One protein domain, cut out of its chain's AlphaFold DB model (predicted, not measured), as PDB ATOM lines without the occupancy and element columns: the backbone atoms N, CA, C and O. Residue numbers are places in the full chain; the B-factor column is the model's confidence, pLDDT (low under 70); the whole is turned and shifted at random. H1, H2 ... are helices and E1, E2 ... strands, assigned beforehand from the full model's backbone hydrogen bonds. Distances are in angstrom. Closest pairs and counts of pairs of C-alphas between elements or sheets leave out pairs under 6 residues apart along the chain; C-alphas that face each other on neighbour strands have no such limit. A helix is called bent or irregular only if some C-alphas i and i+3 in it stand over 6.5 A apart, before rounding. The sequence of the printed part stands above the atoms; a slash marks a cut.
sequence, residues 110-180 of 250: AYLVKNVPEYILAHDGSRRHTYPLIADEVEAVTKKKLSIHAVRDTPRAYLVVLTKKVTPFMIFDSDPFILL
ATOM      1  N   ALA A 110     220.667 183.444 245.893       87.19
ATOM      2  CA  ALA A 110     220.727 184.396 246.987       87.19
ATOM      3  C   ALA A 110     221.765 185.477 246.674       87.19
ATOM      4  O   ALA A 110     222.927 185.168 246.405       87.19
ATOM      5  N   TYR A 111     221.351 186.733 246.730       89.12
ATOM      6  CA  TYR A 111     222.198 187.899 246.532       89.12
ATOM      7  C   TYR A 111     222.277 188.688 247.828       89.12
ATOM      8  O   TYR A 111     221.269 188.896 248.499       89.12
ATOM      9  N   LEU A 112     223.481 189.122 248.172       91.00
ATOM     10  CA  LEU A 112     223.713 190.065 249.250       91.00
ATOM     11  C   LEU A 112     223.841 191.460 248.645       91.00
ATOM     12  O   LEU A 112     224.723 191.686 247.816       91.00
ATOM     13  N   VAL A 113     222.992 192.381 249.086       90.44
ATOM     14  CA  VAL A 113     223.143 193.814 248.820       90.44
ATOM     15  C   VAL A 113     223.590 194.501 250.104       90.44
ATOM     16  O   VAL A 113     223.102 194.173 251.189       90.44
ATOM     17  N   LYS A 114     224.554 195.412 249.994       91.06
ATOM     18  CA  LYS A 114     225.106 196.181 251.114       91.06
ATOM     19  C   LYS A 114     224.928 197.670 250.861       91.06
ATOM     20  O   LYS A 114     224.676 198.090 249.736       91.06
ATOM     21  N   ASN A 115     225.076 198.452 251.925       91.44
ATOM     22  CA  ASN A 115     225.050 199.912 251.889       91.44
ATOM     23  C   ASN A 115     223.745 200.516 251.351       91.44
ATOM     24  O   ASN A 115     223.725 201.691 250.990       91.44
ATOM     25  N   VAL A 116     222.631 199.777 251.380       91.19
ATOM     26  CA  VAL A 116     221.326 200.309 250.962       91.19
ATOM     27  C   VAL A 116     220.987 201.529 251.824       91.19
ATOM     28  O   VAL A 116     221.043 201.425 253.053       91.19
ATOM     29  N   PRO A 117     220.708 202.707 251.237       91.56
ATOM     30  CA  PRO A 117     220.389 203.898 252.017       91.56
ATOM     31  C   PRO A 117     219.154 203.641 252.884       91.56
ATOM     32  O   PRO A 117     218.259 202.913 252.480       91.56
ATOM     33  N   GLU A 118     219.101 204.196 254.093       91.56
ATOM     34  CA  GLU A 118     217.954 204.009 255.002       91.56
ATOM     35  C   GLU A 118     216.711 204.765 254.509       91.56
ATOM     36  O   GLU A 118     215.580 204.288 254.611       91.56
ATOM     37  N   TYR A 119     216.945 205.920 253.883       92.31
ATOM     38  CA  TYR A 119     215.921 206.768 253.297       92.31
ATOM     39  C   TYR A 119     216.322 207.186 251.890       92.31
ATOM     40  O   TYR A 119     217.492 207.469 251.636       92.31
ATOM     41  N   ILE A 120     215.331 207.304 251.014       91.88
ATOM     42  CA  ILE A 120     215.451 207.970 249.718       91.88
ATOM     43  C   ILE A 120     214.685 209.289 249.743       91.88
ATOM     44  O   ILE A 120     213.691 209.434 250.461       91.88
ATOM     45  N   LEU A 121     215.160 210.248 248.957       93.25
ATOM     46  CA  LEU A 121     214.458 211.497 248.712       93.25
ATOM     47  C   LEU A 121     213.545 211.303 247.501       93.25
ATOM     48  O   LEU A 121     214.022 211.066 246.393       93.25
ATOM     49  N   ALA A 122     212.236 211.360 247.715       88.31
ATOM     50  CA  ALA A 122     211.274 211.315 246.627       88.31
ATOM     51  C   ALA A 122     211.210 212.664 245.893       88.31
ATOM     52  O   ALA A 122     211.641 213.695 246.407       88.31
ATOM     53  N   HIS A 123     210.654 212.657 244.680       88.12
ATOM     54  CA  HIS A 123     210.553 213.853 243.834       88.12
ATOM     55  C   HIS A 123     209.733 214.992 244.470       88.12
ATOM     56  O   HIS A 123     209.935 216.153 244.142       88.12
ATOM     57  N   ASP A 124     208.819 214.656 245.384       92.50
ATOM     58  CA  ASP A 124     208.009 215.591 246.172       92.50
ATOM     59  C   ASP A 124     208.787 216.201 247.358       92.50
ATOM     60  O   ASP A 124     208.222 216.939 248.161       92.50
ATOM     61  N   GLY A 125     210.077 215.875 247.496       90.44
ATOM     62  CA  GLY A 125     210.932 216.289 248.609       90.44
ATOM     63  C   GLY A 125     210.730 215.475 249.892       90.44
ATOM     64  O   GLY A 125     211.420 215.721 250.883       90.44
ATOM     65  N   SER A 126     209.823 214.492 249.905       93.12
ATOM     66  CA  SER A 126     209.587 213.647 251.079       93.12
ATOM     67  C   SER A 126     210.688 212.599 251.256       93.12
ATOM     68  O   SER A 126     211.188 212.010 250.296       93.12
ATOM     69  N   ARG A 127     211.068 212.328 252.512       93.56
ATOM     70  CA  ARG A 127     211.972 211.218 252.846       93.56
ATOM     71  C   ARG A 127     211.154 209.946 253.013       93.56
ATOM     72  O   ARG A 127     210.290 209.880 253.886       93.56
ATOM     73  N   ARG A 128     211.440 208.926 252.205       91.88
ATOM     74  CA  ARG A 128     210.759 207.623 252.256       91.88
ATOM     75  C   ARG A 128     211.730 206.553 252.720       91.88
ATOM     76  O   ARG A 128     212.851 206.482 252.226       91.88
ATOM     77  N   HIS A 129     211.307 205.738 253.678       91.50
ATOM     78  CA  HIS A 129     212.125 204.635 254.172       91.50
ATOM     79  C   HIS A 129     212.283 203.573 253.079       91.50
ATOM     80  O   HIS A 129     211.302 203.214 252.422       91.50
ATOM     81  N   THR A 130     213.494 203.059 252.879       89.56
ATOM     82  CA  THR A 130     213.778 202.171 251.740       89.56
ATOM     83  C   THR A 130     213.274 200.759 251.934       89.56
ATOM     84  O   THR A 130     212.798 200.174 250.973       89.56
ATOM     85  N   TYR A 131     213.318 200.213 253.155       86.75
ATOM     86  CA  TYR A 131     212.930 198.823 253.437       86.75
ATOM     87  C   TYR A 131     211.620 198.352 252.772       86.75
ATOM     88  O   TYR A 131     211.665 197.333 252.082       86.75
ATOM     89  N   PRO A 132     210.477 199.060 252.908       89.00
ATOM     90  CA  PRO A 132     209.235 198.644 252.253       89.00
ATOM     91  C   PRO A 132     209.299 198.709 250.719       89.00
ATOM     92  O   PRO A 132     208.554 198.000 250.060       89.00
ATOM     93  N   LEU A 133     210.200 199.518 250.156       89.94
ATOM     94  CA  LEU A 133     210.347 199.748 248.716       89.94
ATOM     95  C   LEU A 133     211.344 198.788 248.051       89.94
ATOM     96  O   LEU A 133     211.377 198.702 246.828       89.94
ATOM     97  N   ILE A 134     212.166 198.061 248.822       88.56
ATOM     98  CA  ILE A 134     213.187 197.149 248.266       88.56
ATOM     99  C   ILE A 134     212.533 196.063 247.403       88.56
ATOM    100  O   ILE A 134     213.079 195.703 246.364       88.56
ATOM    101  N   ALA A 135     211.382 195.532 247.828       87.38
ATOM    102  CA  ALA A 135     210.666 194.503 247.075       87.38
ATOM    103  C   ALA A 135     210.248 195.019 245.698       87.38
ATOM    104  O   ALA A 135     210.608 194.417 244.688       87.38
ATOM    105  N   ASP A 136     209.583 196.169 245.675       88.81
ATOM    106  CA  ASP A 136     209.080 196.783 244.452       88.81
ATOM    107  C   ASP A 136     210.223 197.179 243.513       88.81
ATOM    108  O   ASP A 136     210.150 196.931 242.313       88.81
ATOM    109  N   GLU A 137     211.320 197.719 244.052       88.62
ATOM    110  CA  GLU A 137     212.492 198.124 243.269       88.62
ATOM    111  C   GLU A 137     213.181 196.916 242.617       88.62
ATOM    112  O   GLU A 137     213.466 196.899 241.416       88.62
ATOM    113  N   VAL A 138     213.411 195.848 243.388       87.44
ATOM    114  CA  VAL A 138     214.005 194.621 242.844       87.44
ATOM    115  C   VAL A 138     213.061 193.971 241.832       87.44
ATOM    116  O   VAL A 138     213.527 193.459 240.807       87.44
ATOM    117  N   GLU A 139     211.751 193.984 242.071       88.31
ATOM    118  CA  GLU A 139     210.771 193.467 241.117       88.31
ATOM    119  C   GLU A 139     210.716 194.315 239.839       88.31
ATOM    120  O   GLU A 139     210.688 193.745 238.747       88.31
ATOM    121  N   ALA A 140     210.796 195.642 239.932       86.38
ATOM    122  CA  ALA A 140     210.828 196.541 238.780       86.38
ATOM    123  C   ALA A 140     212.048 196.273 237.883       86.38
ATOM    124  O   ALA A 140     211.914 196.191 236.656       86.38
ATOM    125  N   VAL A 141     213.223 196.057 238.487       82.31
ATOM    126  CA  VAL A 141     214.460 195.787 237.738       82.31
ATOM    127  C   VAL A 141     214.491 194.362 237.179       82.31
ATOM    128  O   VAL A 141     214.867 194.141 236.026       82.31
ATOM    129  N   THR A 142     214.092 193.364 237.973       81.56
ATOM    130  CA  THR A 142     214.265 191.948 237.598       81.56
ATOM    131  C   THR A 142     213.050 191.341 236.901       81.56
ATOM    132  O   THR A 142     213.190 190.363 236.154       81.56
ATOM    133  N   LYS A 143     211.853 191.894 237.120       81.62
ATOM    134  CA  LYS A 143     210.555 191.327 236.718       81.62
ATOM    135  C   LYS A 143     210.389 189.887 237.221       81.62
ATOM    136  O   LYS A 143     210.022 188.984 236.448       81.62
ATOM    137  N   LYS A 144     210.783 189.620 238.473       77.69
ATOM    138  CA  LYS A 144     210.743 188.290 239.108       77.69
ATOM    139  C   LYS A 144     210.171 188.365 240.519       77.69
ATOM    140  O   LYS A 144     210.457 189.293 241.259       77.69
ATOM    141  N   LYS A 145     209.471 187.293 240.906       72.50
ATOM    142  CA  LYS A 145     209.101 187.034 242.300       72.50
ATOM    143  C   LYS A 145     210.348 186.788 243.144       72.50
ATOM    144  O   LYS A 145     211.256 186.067 242.714       72.50
ATOM    145  N   LEU A 146     210.343 187.346 244.345       79.19
ATOM    146  CA  LEU A 146     211.499 187.412 245.226       79.19
ATOM    147  C   LEU A 146     211.097 187.253 246.692       79.19
ATOM    148  O   LEU A 146     209.950 187.502 247.061       79.19
ATOM    149  N   SER A 147     212.063 186.873 247.526       79.31
ATOM    150  CA  SER A 147     211.965 187.026 248.977       79.31
ATOM    151  C   SER A 147     213.132 187.863 249.495       79.31
ATOM    152  O   SER A 147     214.274 187.689 249.064       79.31
ATOM    153  N   ILE A 148     212.838 188.792 250.407       81.69
ATOM    154  CA  ILE A 148     213.829 189.679 251.028       81.69
ATOM    155  C   ILE A 148     213.913 189.367 252.510       81.69
ATOM    156  O   ILE A 148     212.900 189.229 253.194       81.69
ATOM    157  N   HIS A 149     215.141 189.297 253.007       83.00
ATOM    158  CA  HIS A 149     215.427 189.135 254.421       83.00
ATOM    159  C   HIS A 149     216.485 190.151 254.840       83.00
ATOM    160  O   HIS A 149     217.549 190.232 254.228       83.00
ATOM    161  N   ALA A 150     216.217 190.917 255.897       82.88
ATOM    162  CA  ALA A 150     217.247 191.737 256.521       82.88
ATOM    163  C   ALA A 150     218.354 190.840 257.092       82.88
ATOM    164  O   ALA A 150     218.077 189.797 257.700       82.88
ATOM    165  N   VAL A 151     219.612 191.227 256.885       83.88
ATOM    166  CA  VAL A 151     220.749 190.500 257.453       83.88
ATOM    167  C   VAL A 151     220.861 190.872 258.927       83.88
ATOM    168  O   VAL A 151     220.978 192.047 259.273       83.88
ATOM    169  N   ARG A 152     220.816 189.866 259.807       78.81
ATOM    170  CA  ARG A 152     220.992 190.085 261.249       78.81
ATOM    171  C   ARG A 152     222.338 190.756 261.513       78.81
ATOM    172  O   ARG A 152     223.332 190.426 260.867       78.81
ATOM    173  N   ASP A 153     222.333 191.709 262.438       79.56
ATOM    174  CA  ASP A 153     223.524 192.399 262.948       79.56
ATOM    175  C   ASP A 153     224.333 193.178 261.893       79.56
ATOM    176  O   ASP A 153     225.415 193.682 262.178       79.56
ATOM    177  N   THR A 154     223.813 193.313 260.667       84.06
ATOM    178  CA  THR A 154     224.425 194.103 259.593       84.06
ATOM    179  C   THR A 154     223.385 195.086 259.054       84.06
ATOM    180  O   THR A 154     222.636 194.745 258.132       84.06
ATOM    181  N   PRO A 155     223.287 196.301 259.625       84.94
ATOM    182  CA  PRO A 155     222.331 197.291 259.152       84.94
ATOM    183  C   PRO A 155     222.598 197.616 257.681       84.94
ATOM    184  O   PRO A 155     223.735 197.542 257.211       84.94
ATOM    185  N   ARG A 156     221.540 197.982 256.946       86.88
ATOM    186  CA  ARG A 156     221.619 198.356 255.520       86.88
ATOM    187  C   ARG A 156     222.111 197.235 254.594       86.88
ATOM    188  O   ARG A 156     222.483 197.498 253.449       86.88
ATOM    189  N   ALA A 157     222.093 195.991 255.074       89.31
ATOM    190  CA  ALA A 157     222.369 194.808 254.279       89.31
ATOM    191  C   ALA A 157     221.139 193.902 254.195       89.31
ATOM    192  O   ALA A 157     220.489 193.595 255.198       89.31
ATOM    193  N   TYR A 158     220.852 193.441 252.981       89.69
ATOM    194  CA  TYR A 158     219.688 192.612 252.699       89.69
ATOM    195  C   TYR A 158     220.081 191.394 251.873       89.69
ATOM    196  O   TYR A 158     220.932 191.454 250.983       89.69
ATOM    197  N   LEU A 159     219.443 190.275 252.190       89.12
ATOM    198  CA  LEU A 159     219.504 189.042 251.431       89.12
ATOM    199  C   LEU A 159     218.287 188.981 250.512       89.12
ATOM    200  O   LEU A 159     217.153 188.914 250.984       89.12
ATOM    201  N   VAL A 160     218.534 188.978 249.208       87.75
ATOM    202  CA  VAL A 160     217.501 188.902 248.175       87.75
ATOM    203  C   VAL A 160     217.588 187.546 247.494       87.75
ATOM    204  O   VAL A 160     218.615 187.203 246.910       87.75
ATOM    205  N   VAL A 161     216.522 186.756 247.567       85.56
ATOM    206  CA  VAL A 161     216.465 185.422 246.964       85.56
ATOM    207  C   VAL A 161     215.587 185.465 245.721       85.56
ATOM    208  O   VAL A 161     214.405 185.800 245.792       85.56
ATOM    209  N   LEU A 162     216.172 185.105 244.579       84.38
ATOM    210  CA  LEU A 162     215.515 185.091 243.272       84.38
ATOM    211  C   LEU A 162     215.436 183.672 242.710       84.38
ATOM    212  O   LEU A 162     216.327 182.854 242.921       84.38
ATOM    213  N   THR A 163     214.398 183.388 241.926       81.12
ATOM    214  CA  THR A 163     214.212 182.092 241.236       81.12
ATOM    215  C   THR A 163     214.995 181.975 239.926       81.12
ATOM    216  O   THR A 163     215.035 180.917 239.303       81.12
ATOM    217  N   LYS A 164     215.619 183.067 239.474       81.81
ATOM    218  CA  LYS A 164     216.467 183.101 238.280       81.81
ATOM    219  C   LYS A 164     217.739 183.881 238.558       81.81
ATOM    220  O   LYS A 164     217.758 184.805 239.371       81.81
ATOM    221  N   LYS A 165     218.806 183.504 237.858       84.75
ATOM    222  CA  LYS A 165     220.059 184.248 237.893       84.75
ATOM    223  C   LYS A 165     219.865 185.586 237.183       84.75
ATOM    224  O   LYS A 165     219.295 185.623 236.096       84.75
ATOM    225  N   VAL A 166     220.360 186.655 237.790       85.12
ATOM    226  CA  VAL A 166     220.361 188.008 237.234       85.12
ATOM    227  C   VAL A 166     221.793 188.522 237.217       85.12
ATOM    228  O   VAL A 166     222.635 188.083 238.007       85.12
ATOM    229  N   THR A 167     222.090 189.411 236.279       84.12
ATOM    230  CA  THR A 167     223.344 190.164 236.302       84.12
ATOM    231  C   THR A 167     223.347 191.066 237.531       84.12
ATOM    232  O   THR A 167     222.304 191.646 237.817       84.12
ATOM    233  N   PRO A 168     224.467 191.196 238.262       82.00
ATOM    234  CA  PRO A 168     224.574 192.161 239.350       82.00
ATOM    235  C   PRO A 168     224.116 193.553 238.909       82.00
ATOM    236  O   PRO A 168     224.575 194.060 237.888       82.00
ATOM    237  N   PHE A 169     223.208 194.145 239.675       84.00
ATOM    238  CA  PHE A 169     222.714 195.506 239.493       84.00
ATOM    239  C   PHE A 169     222.640 196.190 240.859       84.00
ATOM    240  O   PHE A 169     222.806 195.533 241.890       84.00
ATOM    241  N   MET A 170     222.437 197.502 240.855       88.19
ATOM    242  CA  MET A 170     222.278 198.311 242.062       88.19
ATOM    243  C   MET A 170     220.809 198.691 242.218       88.19
ATOM    244  O   MET A 170     220.118 198.889 241.221       88.19
ATOM    245  N   ILE A 171     220.351 198.791 243.462       88.81
ATOM    246  CA  ILE A 171     219.053 199.391 243.797       88.81
ATOM    247  C   ILE A 171     219.285 200.689 244.552       88.81
ATOM    248  O   ILE A 171     220.176 200.737 245.409       88.81
ATOM    249  N   PHE A 172     218.484 201.716 244.264       87.81
ATOM    250  CA  PHE A 172     218.718 203.064 244.790       87.81
ATOM    251  C   PHE A 172     220.188 203.470 244.528       87.81
ATOM    252  O   PHE A 172     220.624 203.426 243.384       87.81
ATOM    253  N   ASP A 173     220.972 203.717 245.581       85.50
ATOM    254  CA  ASP A 173     222.413 204.018 245.529       85.50
ATOM    255  C   ASP A 173     223.241 203.016 246.360       85.50
ATOM    256  O   ASP A 173     224.144 203.379 247.115       85.50
ATOM    257  N   SER A 174     222.860 201.737 246.312       89.38
ATOM    258  CA  SER A 174     223.539 200.650 247.034       89.38
ATOM    259  C   SER A 174     224.733 200.063 246.279       89.38
ATOM    260  O   SER A 174     224.939 200.327 245.095       89.38
ATOM    261  N   ASP A 175     225.495 199.197 246.954       87.56
ATOM    262  CA  ASP A 175     226.497 198.371 246.282       87.56
ATOM    263  C   ASP A 175     225.818 197.389 245.304       87.56
ATOM    264  O   ASP A 175     224.718 196.895 245.583       87.56
ATOM    265  N   PRO A 176     226.479 197.000 244.197       87.50
ATOM    266  CA  PRO A 176     225.959 195.972 243.304       87.50
ATOM    267  C   PRO A 176     225.680 194.649 244.022       87.50
ATOM    268  O   PRO A 176     226.430 194.216 244.899       87.50
ATOM    269  N   PHE A 177     224.633 193.954 243.583       88.00
ATOM    270  CA  PHE A 177     224.236 192.660 244.136       88.00
ATOM    271  C   PHE A 177     225.364 191.623 244.049       88.00
ATOM    272  O   PHE A 177     225.800 191.228 242.964       88.00
ATOM    273  N   ILE A 178     225.780 191.092 245.198       87.56
ATOM    274  CA  ILE A 178     226.814 190.060 245.281       87.56
ATOM    275  C   ILE A 178     226.140 188.691 245.330       87.56
ATOM    276  O   ILE A 178     225.520 188.329 246.331       87.56
ATOM    277  N   LEU A 179     226.280 187.899 244.263       87.12
ATOM    278  CA  LEU A 179     225.780 186.523 244.244       87.12
ATOM    279  C   LEU A 179     226.509 185.684 245.302       87.12
ATOM    280  O   LEU A 179     227.715 185.436 245.203       87.12
ATOM    281  N   LEU A 180     225.760 185.181 246.280       83.31
ATOM    282  CA  LEU A 180     226.288 184.253 247.262       83.31
ATOM    283  C   LEU A 180     226.443 182.883 246.611       83.31
ATOM    284  O   LEU A 180     225.477 182.183 246.304       83.31
TER     285      LEU A 180
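Overview. This is residues 110 to 180 of the 250 residues of an uncharacterized protein of Chaetomium thermophilum (strain DSM 1495 / CBS 144.50 / IMI 039719) (UniProt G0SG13). A small antiparallel sheet of three strands, in the order E1, E5, E4, has helix H1 over one face, while the little hairpin E2 and E3 lies off toward one end of the domain. A long loop, residues 163 to 180, folds back so that residues 178 to 179 pair beside E1. The printed part has 71 residues, with E1, E2, E3, H1, E4 and E5 along the chain; the class is mixed, helices and strands, with under half of the residues in named elements. It is compact, with a radius of gyration of the C-alphas of 11.8 A and spans of 35 by 29 by 17 A.

Along the chain. E1, residues 110 to 113, begins at C-alpha 110 (220.727, 184.396, 246.987). E5, residues 158 to 162, is 12.8 A long and ends at C-alpha 162 (215.515, 185.091, 243.272). E4 is residues 146 to 150, 13.4 A. H1, residues 131 to 142, is 17.3 A; it is irregular, but only just: C-alphas 132 and 135 are 6.8 A apart. E2 is residues 119 to 121 and E3 residues 127 to 129.

Arrangement. Inner strand E5 is antiparallel to E1, with N 111 and O 160 at 2.8 A. E5 and E4 form an antiparallel hairpin, with N 159 and O 149 at 2.8 A. H1 is on this sheet, two layers with the helix on one face, at a height over the sheet of 9.3 A. It lies over E5 and E4, slantwise to the strands, at 35 degrees to E4 on the local plane. H1 and E4 touch; their closest C-alphas, of Ala 135 and Ile 148, are 7.0 A apart. In H1, 6 of 8 O i to N i+4 pairs are within hydrogen-bond range. In the hairpin E2 and E3, N 120 and O 128 are 2.9 A apart. E3 is apart from E4 and E5.

Size, cuts and confidence. The two C-alphas farthest apart, of Asp 124 and Leu 180, are 36.3 A apart. The printed part has no cut and no long link between named elements. No printed residue has a pLDDT under 70.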